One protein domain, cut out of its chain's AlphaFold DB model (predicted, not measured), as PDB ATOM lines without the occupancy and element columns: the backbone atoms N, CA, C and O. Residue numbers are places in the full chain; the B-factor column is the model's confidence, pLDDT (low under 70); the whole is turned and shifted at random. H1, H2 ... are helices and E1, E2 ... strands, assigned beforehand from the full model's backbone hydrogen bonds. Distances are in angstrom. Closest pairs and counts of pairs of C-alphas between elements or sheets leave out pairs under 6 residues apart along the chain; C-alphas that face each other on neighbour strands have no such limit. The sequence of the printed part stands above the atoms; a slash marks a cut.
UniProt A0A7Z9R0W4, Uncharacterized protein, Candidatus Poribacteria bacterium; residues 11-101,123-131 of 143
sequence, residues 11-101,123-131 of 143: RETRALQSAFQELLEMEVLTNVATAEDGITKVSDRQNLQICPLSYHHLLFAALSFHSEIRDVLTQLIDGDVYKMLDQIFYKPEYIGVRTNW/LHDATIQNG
ATOM      1  N   ARG A  11      14.034  -8.649  19.266       95.44
ATOM      2  CA  ARG A  11      14.471  -9.750  20.133       95.44
ATOM      3  C   ARG A  11      15.355 -10.709  19.347       95.44
ATOM      4  O   ARG A  11      16.415 -11.074  19.849       95.44
ATOM      5  N   GLU A  12      14.936 -11.098  18.153       95.12
ATOM      6  CA  GLU A  12      15.702 -11.938  17.235       95.12
ATOM      7  C   GLU A  12      17.011 -11.258  16.843       95.12
ATOM      8  O   GLU A  12      18.075 -11.864  16.951       95.12
ATOM      9  N   THR A  13      16.951  -9.971  16.499       94.88
ATOM     10  CA  THR A  13      18.139  -9.166  16.187       94.88
ATOM     11  C   THR A  13      19.140  -9.180  17.344       94.88
ATOM     12  O   THR A  13      20.311  -9.506  17.144       94.88
ATOM     13  N   ARG A  14      18.685  -8.919  18.578       97.12
ATOM     14  CA  ARG A  14      19.547  -8.984  19.775       97.12
ATOM     15  C   ARG A  14      20.102 -10.385  20.031       97.12
ATOM     16  O   ARG A  14      21.247 -10.507  20.455       97.12
ATOM     17  N   ALA A  15      19.321 -11.434  19.782       97.50
ATOM     18  CA  ALA A  15      19.785 -12.811  19.933       97.50
ATOM     19  C   ALA A  15      20.911 -13.133  18.938       97.50
ATOM     20  O   ALA A  15      21.923 -13.712  19.328       97.50
ATOM     21  N   LEU A  16      20.777 -12.705  17.679       97.06
ATOM     22  CA  LEU A  16      21.816 -12.870  16.661       97.06
ATOM     23  C   LEU A  16      23.085 -12.070  16.994       97.06
ATOM     24  O   LEU A  16      24.190 -12.578  16.814       97.06
ATOM     25  N   GLN A  17      22.938 -10.850  17.517       97.69
ATOM     26  CA  GLN A  17      24.062 -10.032  17.985       97.69
ATOM     27  C   GLN A  17      24.787 -10.678  19.175       97.69
ATOM     28  O   GLN A  17      26.012 -10.742  19.171       97.69
ATOM     29  N   SER A  18      24.050 -11.206  20.159       98.25
ATOM     30  CA  SER A  18      24.631 -11.918  21.309       98.25
ATOM     31  C   SER A  18      25.377 -13.178  20.872       98.25
ATOM     32  O   SER A  18      26.527 -13.369  21.251       98.25
ATOM     33  N   ALA A  19      24.769 -13.992  20.007       98.00
ATOM     34  CA  ALA A  19      25.408 -15.182  19.448       98.00
ATOM     35  C   ALA A  19      26.695 -14.841  18.684       98.00
ATOM     36  O   ALA A  19      27.681 -15.569  18.735       98.00
ATOM     37  N   PHE A  20      26.703 -13.717  17.963       97.88
ATOM     38  CA  PHE A  20      27.908 -13.244  17.294       97.88
ATOM     39  C   PHE A  20      28.989 -12.786  18.284       97.88
ATOM     40  O   PHE A  20      30.163 -13.090  18.079       97.88
ATOM     41  N   GLN A  21      28.604 -12.106  19.365       97.75
ATOM     42  CA  GLN A  21      29.527 -11.698  20.423       97.75
ATOM     43  C   GLN A  21      30.191 -12.907  21.099       97.75
ATOM     44  O   GLN A  21      31.402 -12.899  21.300       97.75
ATOM     45  N   GLU A  22      29.439 -13.981  21.354       97.81
ATOM     46  CA  GLU A  22      29.992 -15.243  21.866       97.81
ATOM     47  C   GLU A  22      31.061 -15.817  20.918       97.81
ATOM     48  O   GLU A  22      32.141 -16.212  21.355       97.81
ATOM     49  N   LEU A  23      30.823 -15.792  19.600       97.75
ATOM     50  CA  LEU A  23      31.813 -16.241  18.609       97.75
ATOM     51  C   LEU A  23      33.077 -15.368  18.584       97.75
ATOM     52  O   LEU A  23      34.167 -15.889  18.335       97.75
ATOM     53  N   LEU A  24      32.950 -14.060  18.828       95.88
ATOM     54  CA  LEU A  24      34.102 -13.163  18.960       95.88
ATOM     55  C   LEU A  24      34.930 -13.503  20.202       95.88
ATOM     56  O   LEU A  24      36.151 -13.592  20.104       95.88
ATOM     57  N   GLU A  25      34.276 -13.736  21.340       97.25
ATOM     58  CA  GLU A  25      34.929 -14.095  22.608       97.25
ATOM     59  C   GLU A  25      35.617 -15.462  22.555       97.25
ATOM     60  O   GLU A  25      36.636 -15.673  23.210       97.25
ATOM     61  N   MET A  26      35.100 -16.381  21.738       96.44
ATOM     62  CA  MET A  26      35.733 -17.673  21.471       96.44
ATOM     63  C   MET A  26      36.929 -17.588  20.507       96.44
ATOM     64  O   MET A  26      37.590 -18.603  20.290       96.44
ATOM     65  N   GLU A  27      37.185 -16.428  19.891       94.81
ATOM     66  CA  GLU A  27      38.273 -16.198  18.925       94.81
ATOM     67  C   GLU A  27      38.283 -17.188  17.738       94.81
ATOM     68  O   GLU A  27      39.327 -17.531  17.186       94.81
ATOM     69  N   VAL A  28      37.104 -17.650  17.304       96.50
ATOM     70  CA  VAL A  28      36.981 -18.674  16.242       96.50
ATOM     71  C   VAL A  28      37.008 -18.109  14.816       96.50
ATOM     72  O   VAL A  28      36.984 -18.869  13.845       96.50
ATOM     73  N   LEU A  29      37.044 -16.783  14.653       96.56
ATOM     74  CA  LEU A  29      37.050 -16.148  13.338       96.56
ATOM     75  C   LEU A  29      38.440 -16.209  12.701       96.56
ATOM     76  O   LEU A  29      39.452 -15.903  13.327       96.56
ATOM     77  N   THR A  30      38.488 -16.507  11.405       96.12
ATOM     78  CA  THR A  30      39.739 -16.517  10.638       96.12
ATOM     79  C   THR A  30      39.895 -15.230   9.839       96.12
ATOM     80  O   THR A  30      38.984 -14.841   9.109       96.12
ATOM     81  N   ASN A  31      41.065 -14.586   9.917       94.81
ATOM     82  CA  ASN A  31      41.397 -13.488   9.008       94.81
ATOM     83  C   ASN A  31      41.753 -14.029   7.619       94.81
ATOM     84  O   ASN A  31      42.743 -14.744   7.453       94.81
ATOM     85  N   VAL A  32      40.961 -13.650   6.621       92.94
ATOM     86  CA  VAL A  32      41.175 -14.002   5.210       92.94
ATOM     87  C   VAL A  32      41.496 -12.781   4.349       92.94
ATOM     88  O   VAL A  32      41.293 -12.794   3.136       92.94
ATOM     89  N   ALA A  33      41.971 -11.695   4.962       92.44
ATOM     90  CA  ALA A  33      42.422 -10.532   4.220       92.44
ATOM     91  C   ALA A  33      43.584 -10.885   3.279       92.44
ATOM     92  O   ALA A  33      44.536 -11.574   3.658       92.44
ATOM     93  N   THR A  34      43.508 -10.359   2.058       90.94
ATOM     94  CA  THR A  34      44.537 -10.503   1.030       90.94
ATOM     95  C   THR A  34      45.027  -9.144   0.527       90.94
ATOM     96  O   THR A  34      44.388  -8.107   0.743       90.94
ATOM     97  N   ALA A  35      46.199  -9.146  -0.106       88.62
ATOM     98  CA  ALA A  35      46.713  -8.024  -0.878       88.62
ATOM     99  C   ALA A  35      45.848  -7.783  -2.132       88.62
ATOM    100  O   ALA A  35      44.857  -8.472  -2.377       88.62
ATOM    101  N   GLU A  36      46.215  -6.794  -2.950       84.88
ATOM    102  CA  GLU A  36      45.451  -6.439  -4.158       84.88
ATOM    103  C   GLU A  36      45.379  -7.568  -5.196       84.88
ATOM    104  O   GLU A  36      44.443  -7.610  -5.991       84.88
ATOM    105  N   ASP A  37      46.322  -8.514  -5.153       86.62
ATOM    106  CA  ASP A  37      46.325  -9.708  -6.001       86.62
ATOM    107  C   ASP A  37      45.214 -10.717  -5.652       86.62
ATOM    108  O   ASP A  37      44.977 -11.656  -6.410       86.62
ATOM    109  N   GLY A  38      44.533 -10.544  -4.513       83.19
ATOM    110  CA  GLY A  38      43.496 -11.450  -4.026       83.19
ATOM    111  C   GLY A  38      44.016 -12.802  -3.521       83.19
ATOM    112  O   GLY A  38      43.203 -13.649  -3.157       83.19
ATOM    113  N   ILE A  39      45.335 -13.013  -3.479       85.06
ATOM    114  CA  ILE A  39      45.979 -14.307  -3.196       85.06
ATOM    115  C   ILE A  39      46.867 -14.208  -1.955       85.06
ATOM    116  O   ILE A  39      46.821 -15.074  -1.077       85.06
ATOM    117  N   THR A  40      47.680 -13.160  -1.862       90.38
ATOM    118  CA  THR A  40      48.682 -13.028  -0.806       90.38
ATOM    119  C   THR A  40      48.013 -12.627   0.501       90.38
ATOM    120  O   THR A  40      47.429 -11.552   0.586       90.38
ATOM    121  N   LYS A  41      48.101 -13.470   1.539       91.19
ATOM    122  CA  LYS A  41      47.552 -13.157   2.868       91.19
ATOM    123  C   LYS A  41      48.271 -11.970   3.504       91.19
ATOM    124  O   LYS A  41      49.495 -11.874   3.435       91.19
ATOM    125  N   VAL A  42      47.509 -11.116   4.179       90.88
ATOM    126  CA  VAL A  42      48.021  -9.928   4.876       90.88
ATOM    127  C   VAL A  42      47.482  -9.844   6.305       90.88
ATOM    128  O   VAL A  42      46.410 -10.367   6.607       90.88
ATOM    129  N   SER A  43      48.237  -9.192   7.194       90.00
ATOM    130  CA  SER A  43      47.902  -9.034   8.619       90.00
ATOM    131  C   SER A  43      47.732  -7.577   9.064       90.00
ATOM    132  O   SER A  43      47.298  -7.338  10.186       90.00
ATOM    133  N   ASP A  44      48.033  -6.608   8.195       90.38
ATOM    134  CA  ASP A  44      47.884  -5.162   8.434       90.38
ATOM    135  C   ASP A  44      46.419  -4.684   8.395       90.38
ATOM    136  O   ASP A  44      46.123  -3.530   8.694       90.38
ATOM    137  N   ARG A  45      45.501  -5.571   8.008       90.44
ATOM    138  CA  ARG A  45      44.073  -5.321   7.794       90.44
ATOM    139  C   ARG A  45      43.272  -6.602   8.025       90.44
ATOM    140  O   ARG A  45      43.833  -7.703   8.023       90.44
ATOM    141  N   GLN A  46      41.959  -6.479   8.206       91.75
ATOM    142  CA  GLN A  46      41.114  -7.596   8.627       91.75
ATOM    143  C   GLN A  46      39.897  -7.834   7.721       91.75
ATOM    144  O   GLN A  46      39.174  -6.919   7.323       91.75
ATOM    145  N   ASN A  47      39.673  -9.110   7.415       92.06
ATOM    146  CA  ASN A  47      38.450  -9.669   6.849       92.06
ATOM    147  C   ASN A  47      38.159 -10.954   7.619       92.06
ATOM    148  O   ASN A  47      38.667 -12.017   7.262       92.06
ATOM    149  N   LEU A  48      37.445 -10.841   8.732       95.06
ATOM    150  CA  LEU A  48      37.243 -11.953   9.651       95.06
ATOM    151  C   LEU A  48      36.020 -12.754   9.214       95.06
ATOM    152  O   LEU A  48      34.969 -12.180   8.935       95.06
ATOM    153  N   GLN A  49      36.161 -14.072   9.110       96.00
ATOM    154  CA  GLN A  49      35.106 -14.937   8.588       96.00
ATOM    155  C   GLN A  49      35.004 -16.249   9.361       96.00
ATOM    156  O   GLN A  49      35.996 -16.748   9.897       96.00
ATOM    157  N   ILE A  50      33.800 -16.819   9.355       97.19
ATOM    158  CA  ILE A  50      33.536 -18.223   9.689       97.19
ATOM    159  C   ILE A  50      32.707 -18.797   8.549       97.19
ATOM    160  O   ILE A  50      31.669 -18.233   8.198       97.19
ATOM    161  N   CYS A  51      33.179 -19.898   7.975       95.75
ATOM    162  CA  CYS A  51      32.550 -20.570   6.851       95.75
ATOM    163  C   CYS A  51      32.898 -22.072   6.908       95.75
ATOM    164  O   CYS A  51      34.072 -22.410   6.736       95.75
ATOM    165  N   PRO A  52      31.936 -22.978   7.172       96.19
ATOM    166  CA  PRO A  52      30.513 -22.721   7.414       96.19
ATOM    167  C   PRO A  52      30.218 -22.223   8.841       96.19
ATOM    168  O   PRO A  52      30.775 -22.723   9.816       96.19
ATOM    169  N   LEU A  53      29.299 -21.267   8.979       96.69
ATOM    170  CA  LEU A  53      28.910 -20.670  10.266       96.69
ATOM    171  C   LEU A  53      28.114 -21.635  11.158       96.69
ATOM    172  O   LEU A  53      28.277 -21.645  12.379       96.69
ATOM    173  N   SER A  54      27.260 -22.461  10.555       95.81
ATOM    174  CA  SER A  54      26.351 -23.362  11.282       95.81
ATOM    175  C   SER A  54      27.038 -24.362  12.207       95.81
ATOM    176  O   SER A  54      26.409 -24.839  13.147       95.81
ATOM    177  N   TYR A  55      28.313 -24.678  11.986       95.69
ATOM    178  CA  TYR A  55      29.046 -25.612  12.848       95.69
ATOM    179  C   TYR A  55      29.502 -24.989  14.167       95.69
ATOM    180  O   TYR A  55      29.920 -25.714  15.066       95.69
ATOM    181  N   HIS A  56      29.406 -23.666  14.296       96.50
ATOM    182  CA  HIS A  56      29.931 -22.938  15.445       96.50
ATOM    183  C   HIS A  56      28.847 -22.473  16.421       96.50
ATOM    184  O   HIS A  56      29.163 -22.205  17.574       96.50
ATOM    185  N   HIS A  57      27.580 -22.379  16.000       96.94
ATOM    186  CA  HIS A  57      26.512 -21.894  16.877       96.94
ATOM    187  C   HIS A  57      25.121 -22.387  16.451       96.94
ATOM    188  O   HIS A  57      24.703 -22.203  15.304       96.94
ATOM    189  N   LEU A  58      24.348 -22.936  17.398       96.06
ATOM    190  CA  LEU A  58      23.022 -23.515  17.131       96.06
ATOM    191  C   LEU A  58      22.014 -22.495  16.585       96.06
ATOM    192  O   LEU A  58      21.240 -22.831  15.693       96.06
ATOM    193  N   LEU A  59      22.041 -21.249  17.074       96.81
ATOM    194  CA  LEU A  59      21.165 -20.192  16.548       96.81
ATOM    195  C   LEU A  59      21.396 -19.955  15.051       96.81
ATOM    196  O   LEU A  59      20.433 -19.896  14.297       96.81
ATOM    197  N   PHE A  60      22.654 -19.876  14.601       96.00
ATOM    198  CA  PHE A  60      22.955 -19.694  13.180       96.00
ATOM    199  C   PHE A  60      22.650 -20.951  12.363       96.00
ATOM    200  O   PHE A  60      22.169 -20.839  11.238       96.00
ATOM    201  N   ALA A  61      22.835 -22.145  12.939       95.12
ATOM    202  CA  ALA A  61      22.401 -23.388  12.308       95.12
ATOM    203  C   ALA A  61      20.883 -23.424  12.065       95.12
ATOM    204  O   ALA A  61      20.445 -23.883  11.010       95.12
ATOM    205  N   ALA A  62      20.095 -22.919  13.019       95.25
ATOM    206  CA  ALA A  62      18.641 -22.841  12.928       95.25
ATOM    207  C   ALA A  62      18.151 -21.676  12.053       95.25
ATOM    208  O   ALA A  62      17.111 -21.805  11.411       95.25
ATOM    209  N   LEU A  63      18.897 -20.565  11.993       93.62
ATOM    210  CA  LEU A  63      18.501 -19.337  11.300       93.62
ATOM    211  C   LEU A  63      18.088 -19.596   9.850       93.62
ATOM    212  O   LEU A  63      17.037 -19.126   9.432       93.62
ATOM    213  N   SER A  64      18.855 -20.393   9.101       88.06
ATOM    214  CA  SER A  64      18.547 -20.714   7.697       88.06
ATOM    215  C   SER A  64      17.213 -21.443   7.491       88.06
ATOM    216  O   SER A  64      16.730 -21.506   6.364       88.06
ATOM    217  N   PHE A  65      16.627 -21.998   8.553       90.94
ATOM    218  CA  PHE A  65      15.348 -22.708   8.537       90.94
ATOM    219  C   PHE A  65      14.211 -21.901   9.178       90.94
ATOM    220  O   PHE A  65      13.120 -22.435   9.380       90.94
ATOM    221  N   HIS A  66      14.446 -20.624   9.495       93.00
ATOM    222  CA  HIS A  66      13.406 -19.711   9.952       93.00
ATOM    223  C   HIS A  66      12.263 -19.644   8.925       93.00
ATOM    224  O   HIS A  66      12.519 -19.543   7.722       93.00
ATOM    225  N   SER A  67      11.006 -19.697   9.383       90.69
ATOM    226  CA  SER A  67       9.836 -19.829   8.501       90.69
ATOM    227  C   SER A  67       9.767 -18.716   7.463       90.69
ATOM    228  O   SER A  67       9.663 -19.007   6.278       90.69
ATOM    229  N   GLU A  68       9.956 -17.464   7.884       90.06
ATOM    230  CA  GLU A  68       9.947 -16.314   6.972       90.06
ATOM    231  C   GLU A  68      11.057 -16.407   5.913       90.06
ATOM    232  O   GLU A  68      10.850 -16.030   4.762       90.06
ATOM    233  N   ILE A  69      12.245 -16.931   6.266       91.19
ATOM    234  CA  ILE A  69      13.345 -17.097   5.298       91.19
ATOM    235  C   ILE A  69      12.928 -18.111   4.249       91.19
ATOM    236  O   ILE A  69      13.031 -17.846   3.052       91.19
ATOM    237  N   ARG A  70      12.429 -19.263   4.696       88.50
ATOM    238  CA  ARG A  70      11.959 -20.313   3.799       88.50
ATOM    239  C   ARG A  70      10.859 -19.790   2.880       88.50
ATOM    240  O   ARG A  70      10.924 -20.040   1.683       88.50
ATOM    241  N   ASP A  71       9.893 -19.060   3.419       88.56
ATOM    242  CA  ASP A  71       8.735 -18.581   2.666       88.56
ATOM    243  C   ASP A  71       9.127 -17.523   1.621       88.56
ATOM    244  O   ASP A  71       8.571 -17.514   0.523       88.56
ATOM    245  N   VAL A  72      10.122 -16.673   1.902       89.25
ATOM    246  CA  VAL A  72      10.685 -15.752   0.897       89.25
ATOM    247  C   VAL A  72      11.512 -16.495  -0.152       89.25
ATOM    248  O   VAL A  72      11.399 -16.202  -1.342       89.25
ATOM    249  N   LEU A  73      12.340 -17.460   0.250       88.25
ATOM    250  CA  LEU A  73      13.205 -18.187  -0.684       88.25
ATOM    251  C   LEU A  73      12.413 -19.071  -1.654       88.25
ATOM    252  O   LEU A  73      12.737 -19.091  -2.841       88.25
ATOM    253  N   THR A  74      11.368 -19.757  -1.187       85.94
ATOM    254  CA  THR A  74      10.509 -20.588  -2.050       85.94
ATOM    255  C   THR A  74       9.732 -19.747  -3.061       85.94
ATOM    256  O   THR A  74       9.562 -20.172  -4.201       85.94
ATOM    257  N   GLN A  75       9.334 -18.522  -2.695       85.38
ATOM    258  CA  GLN A  75       8.729 -17.565  -3.628       85.38
ATOM    259  C   GLN A  75       9.717 -17.047  -4.685       85.38
ATOM    260  O   GLN A  75       9.301 -16.722  -5.795       85.38
ATOM    261  N   LEU A  76      11.009 -16.942  -4.357       86.62
ATOM    262  CA  LEU A  76      12.032 -16.418  -5.269       86.62
ATOM    263  C   LEU A  76      12.599 -17.469  -6.232       86.62
ATOM    264  O   LEU A  76      12.899 -17.124  -7.374       86.62
ATOM    265  N   ILE A  77      12.801 -18.707  -5.772       83.88
ATOM    266  CA  ILE A  77      13.504 -19.760  -6.531       83.88
ATOM    267  C   ILE A  77      12.543 -20.712  -7.269       83.88
ATOM    268  O   ILE A  77      12.997 -21.453  -8.133       83.88
ATOM    269  N   ASP A  78      11.231 -20.633  -7.016       76.25
ATOM    270  CA  ASP A  78      10.203 -21.532  -7.568       76.25
ATOM    271  C   ASP A  78      10.526 -23.019  -7.326       76.25
ATOM    272  O   ASP A  78      11.126 -23.710  -8.150       76.25
ATOM    273  N   GLY A  79      10.141 -23.513  -6.147       78.06
ATOM    274  CA  GLY A  79      10.294 -24.916  -5.758       78.06
ATOM    275  C   GLY A  79      11.004 -25.114  -4.419       78.06
ATOM    276  O   GLY A  79      11.122 -24.195  -3.605       78.06
ATOM    277  N   ASP A  80      11.454 -26.348  -4.187       82.50
ATOM    278  CA  ASP A  80      12.168 -26.724  -2.969       82.50
ATOM    279  C   ASP A  80      13.588 -26.149  -2.960       82.50
ATOM    280  O   ASP A  80      14.340 -26.252  -3.931       82.50
ATOM    281  N   VAL A  81      13.979 -25.580  -1.821       86.56
ATOM    282  CA  VAL A  81      15.308 -24.996  -1.605       86.56
ATOM    283  C   VAL A  81      16.057 -25.768  -0.524       86.56
ATOM    284  O   VAL A  81      15.471 -26.230   0.454       86.56
ATOM    285  N   TYR A  82      17.375 -25.877  -0.670       89.00
ATOM    286  CA  TYR A  82      18.258 -26.398   0.371       89.00
ATOM    287  C   TYR A  82      19.376 -25.397   0.662       89.00
ATOM    288  O   TYR A  82      19.787 -24.620  -0.201       89.00
ATOM    289  N   LYS A  83      19.889 -25.419   1.895       90.94
ATOM    290  CA  LYS A  83      21.027 -24.586   2.286       90.94
ATOM    291  C   LYS A  83      22.309 -25.150   1.676       90.94
ATOM    292  O   LYS A  83      22.726 -26.244   2.046       90.94
ATOM    293  N   MET A  84      22.945 -24.384   0.794       90.88
ATOM    294  CA  MET A  84      24.255 -24.740   0.240       90.88
ATOM    295  C   MET A  84      25.403 -24.351   1.182       90.88
ATOM    296  O   MET A  84      26.306 -25.149   1.411       90.88
ATOM    297  N   LEU A  85      25.365 -23.138   1.739       92.88
ATOM    298  CA  LEU A  85      26.408 -22.595   2.608       92.88
ATOM    299  C   LEU A  85      25.821 -21.523   3.533       92.88
ATOM    300  O   LEU A  85      24.867 -20.841   3.162       92.88
ATOM    301  N   ASP A  86      26.408 -21.357   4.714       95.44
ATOM    302  CA  ASP A  86      26.248 -20.161   5.536       95.44
ATOM    303  C   ASP A  86      27.603 -19.616   5.967       95.44
ATOM    304  O   ASP A  86      28.572 -20.350   6.160       95.44
ATOM    305  N   GLN A  87      27.672 -18.300   6.101       95.94
ATOM    306  CA  GLN A  87      28.918 -17.613   6.375       95.94
ATOM    307  C   GLN A  87      28.646 -16.314   7.121       95.94
ATOM    308  O   GLN A  87      27.671 -15.618   6.835       95.94
ATOM    309  N   ILE A  88      29.535 -15.972   8.053       96.31
ATOM    310  CA  ILE A  88      29.572 -14.644   8.665       96.31
ATOM    311  C   ILE A  88      30.804 -13.884   8.192       96.31
ATOM    312  O   ILE A  88      31.882 -14.460   8.026       96.31
ATOM    313  N   PHE A  89      30.635 -12.579   7.998       94.50
ATOM    314  CA  PHE A  89      31.711 -11.644   7.711       94.50
ATOM    315  C   PHE A  89      31.739 -10.582   8.800       94.50
ATOM    316  O   PHE A  89      30.725  -9.939   9.070       94.50
ATOM    317  N   TYR A  90      32.915 -10.357   9.370       94.50
ATOM    318  CA  TYR A  90      33.162  -9.285  10.312       94.50
ATOM    319  C   TYR A  90      34.356  -8.448   9.868       94.50
ATOM    320  O   TYR A  90      35.420  -8.948   9.496       94.50
ATOM    321  N   LYS A  91      34.148  -7.138   9.876       91.00
ATOM    322  CA  LYS A  91      35.119  -6.141   9.444       91.00
ATOM    323  C   LYS A  91      35.158  -5.065  10.517       91.00
ATOM    324  O   LYS A  91      34.251  -4.234  10.541       91.00
ATOM    325  N   PRO A  92      36.152  -5.106  11.415       89.38
ATOM    326  CA  PRO A  92      36.266  -4.099  12.454       89.38
ATOM    327  C   PRO A  92      36.436  -2.705  11.866       89.38
ATOM    328  O   PRO A  92      36.924  -2.530  10.742       89.38
ATOM    329  N   GLU A  93      36.036  -1.711  12.647       87.19
ATOM    330  CA  GLU A  93      36.181  -0.310  12.288       87.19
ATOM    331  C   GLU A  93      37.629   0.033  11.910       87.19
ATOM    332  O   GLU A  93      38.586  -0.453  12.509       87.19
ATOM    333  N   TYR A  94      37.782   0.864  10.876       85.38
ATOM    334  CA  TYR A  94      39.049   1.419  10.370       85.38
ATOM    335  C   TYR A  94      40.078   0.435   9.785       85.38
ATOM    336  O   TYR A  94      40.825   0.830   8.892       85.38
ATOM    337  N   ILE A  95      40.103  -0.828  10.216       86.88
ATOM    338  CA  ILE A  95      41.050  -1.859   9.746       86.88
ATOM    339  C   ILE A  95      40.401  -2.908   8.831       86.88
ATOM    340  O   ILE A  95      41.088  -3.773   8.285       86.88
ATOM    341  N   GLY A  96      39.080  -2.848   8.657       80.12
ATOM    342  CA  GLY A  96      38.325  -3.714   7.760       80.12
ATOM    343  C   GLY A  96      38.616  -3.459   6.277       80.12
ATOM    344  O   GLY A  96      38.669  -2.315   5.823       80.12
ATOM    345  N   VAL A  97      38.741  -4.523   5.479       83.06
ATOM    346  CA  VAL A  97      38.948  -4.400   4.020       83.06
ATOM    347  C   VAL A  97      37.654  -4.373   3.225       83.06
ATOM    348  O   VAL A  97      36.663  -5.033   3.548       83.06
ATOM    349  N   ARG A  98      37.670  -3.665   2.094       82.25
ATOM    350  CA  ARG A  98      36.578  -3.730   1.119       82.25
ATOM    351  C   ARG A  98      36.550  -5.104   0.450       82.25
ATOM    352  O   ARG A  98      37.591  -5.671   0.148       82.25
ATOM    353  N   THR A  99      35.347  -5.618   0.197       84.00
ATOM    354  CA  THR A  99      35.181  -6.776  -0.691       84.00
ATOM    355  C   THR A  99      35.235  -6.281  -2.136       84.00
ATOM    356  O   THR A  99      34.602  -5.269  -2.462       84.00
ATOM    357  N   ASN A 100      36.012  -6.959  -2.981       85.50
ATOM    358  CA  ASN A 100      36.095  -6.660  -4.410       85.50
ATOM    359  C   ASN A 100      34.777  -7.001  -5.122       85.50
ATOM    360  O   ASN A 100      33.977  -7.792  -4.627       85.50
ATOM    361  N   TRP A 101      34.541  -6.399  -6.288       88.19
ATOM    362  CA  TRP A 101      33.405  -6.771  -7.132       88.19
ATOM    363  C   TRP A 101      33.562  -8.214  -7.619       88.19
ATOM    364  O   TRP A 101      34.623  -8.568  -8.129       88.19
ATOM    365  N   LEU A 123      23.600  -7.856  10.835       93.94
ATOM    366  CA  LEU A 123      23.554  -7.938  12.306       93.94
ATOM    367  C   LEU A 123      23.650  -6.563  12.978       93.94
ATOM    368  O   LEU A 123      23.221  -6.391  14.112       93.94
ATOM    369  N   HIS A 124      24.208  -5.585  12.270       91.94
ATOM    370  CA  HIS A 124      24.314  -4.191  12.683       91.94
ATOM    371  C   HIS A 124      23.820  -3.302  11.543       91.94
ATOM    372  O   HIS A 124      23.742  -3.760  10.400       91.94
ATOM    373  N   ASP A 125      23.526  -2.036  11.840       91.69
ATOM    374  CA  ASP A 125      23.108  -1.063  10.831       91.69
ATOM    375  C   ASP A 125      24.048  -1.091   9.624       91.69
ATOM    376  O   ASP A 125      25.263  -0.994   9.769       91.69
ATOM    377  N   ALA A 126      23.492  -1.219   8.422       90.25
ATOM    378  CA  ALA A 126      24.257  -1.339   7.188       90.25
ATOM    379  C   ALA A 126      24.120  -0.055   6.364       90.25
ATOM    380  O   ALA A 126      23.191   0.109   5.571       90.25
ATOM    381  N   THR A 127      25.064   0.864   6.543       91.50
ATOM    382  CA  THR A 127      25.089   2.190   5.914       91.50
ATOM    383  C   THR A 127      26.135   2.265   4.801       91.50
ATOM    384  O   THR A 127      27.054   1.452   4.711       91.50
ATOM    385  N   ILE A 128      26.036   3.272   3.931       90.38
ATOM    386  CA  ILE A 128      27.067   3.513   2.905       90.38
ATOM    387  C   ILE A 128      28.432   3.755   3.568       90.38
ATOM    388  O   ILE A 128      29.455   3.282   3.077       90.38
ATOM    389  N   GLN A 129      28.432   4.461   4.697       88.81
ATOM    390  CA  GLN A 129      29.614   4.876   5.438       88.81
ATOM    391  C   GLN A 129      30.340   3.691   6.086       88.81
ATOM    392  O   GLN A 129      31.567   3.676   6.082       88.81
ATOM    393  N   ASN A 130      29.611   2.688   6.588       87.88
ATOM    394  CA  ASN A 130      30.207   1.495   7.204       87.88
ATOM    395  C   ASN A 130      30.337   0.292   6.252       87.88
ATOM    396  O   ASN A 130      30.643  -0.815   6.688       87.88
ATOM    397  N   GLY A 131      30.163   0.515   4.946       87.12
ATOM    398  CA  GLY A 131      30.467  -0.489   3.930       87.12
ATOM    399  C   GLY A 131      29.344  -1.488   3.657       87.12
ATOM    400  O   GLY A 131      29.639  -2.647   3.367       87.12
TER     401      GLY A 131
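AT A GLANCE: This is residues 11 to 101 and 123 to 131 of the 143 residues of an uncharacterized protein of Candidatus Poribacteria bacterium (UniProt A0A7Z9R0W4). Little regular structure is present: the small antiparallel sheet E1 - E2 sits near the middle among loops, H1 runs along one side, and H3 and the loop of residues 26 to 47 lie toward opposite ends. The printed part has 100 residues, with named elements in the order H1, E1, H2, H3, E2; the class is mostly helix, with 38 residues in named elements. It is only just loose, close to compact, with a radius of gyration of the C-alphas of 15.6 A and spans of 43 by 30 by 28 A.

IN THESE COORDINATES: H1, residues 11 to 25, begins at C-alpha 11 (14.471, -9.750, 20.133) and is 21.1 A long. E1 is residues 48 to 50, H2 58 to 63, H3 67 to 77, 15.5 A long, and E2 88 to 90, ending at C-alpha 90 (33.162, -9.285, 10.312).

HOW THE PARTS SIT: E1 and E2 are antiparallel at 165 degrees; N 90 and O 48 are 2.8 A apart, within hydrogen-bond range. Residues 16 to 19 of H1 only just touch H2, with 3 pairs of C-alphas within 8 A, the closest Ala 19 and Leu 59, 7.2 A. H3 touches no helix. In H1, H2 and H3 every O i to N i+4 pair is within hydrogen-bond range.

THE WHOLE: Residues 102 to 122 are not printed; C-alphas 101 and 123 are 21.8 A apart. The link H1 to E1 is long. No printed residue is under 70 in pLDDT.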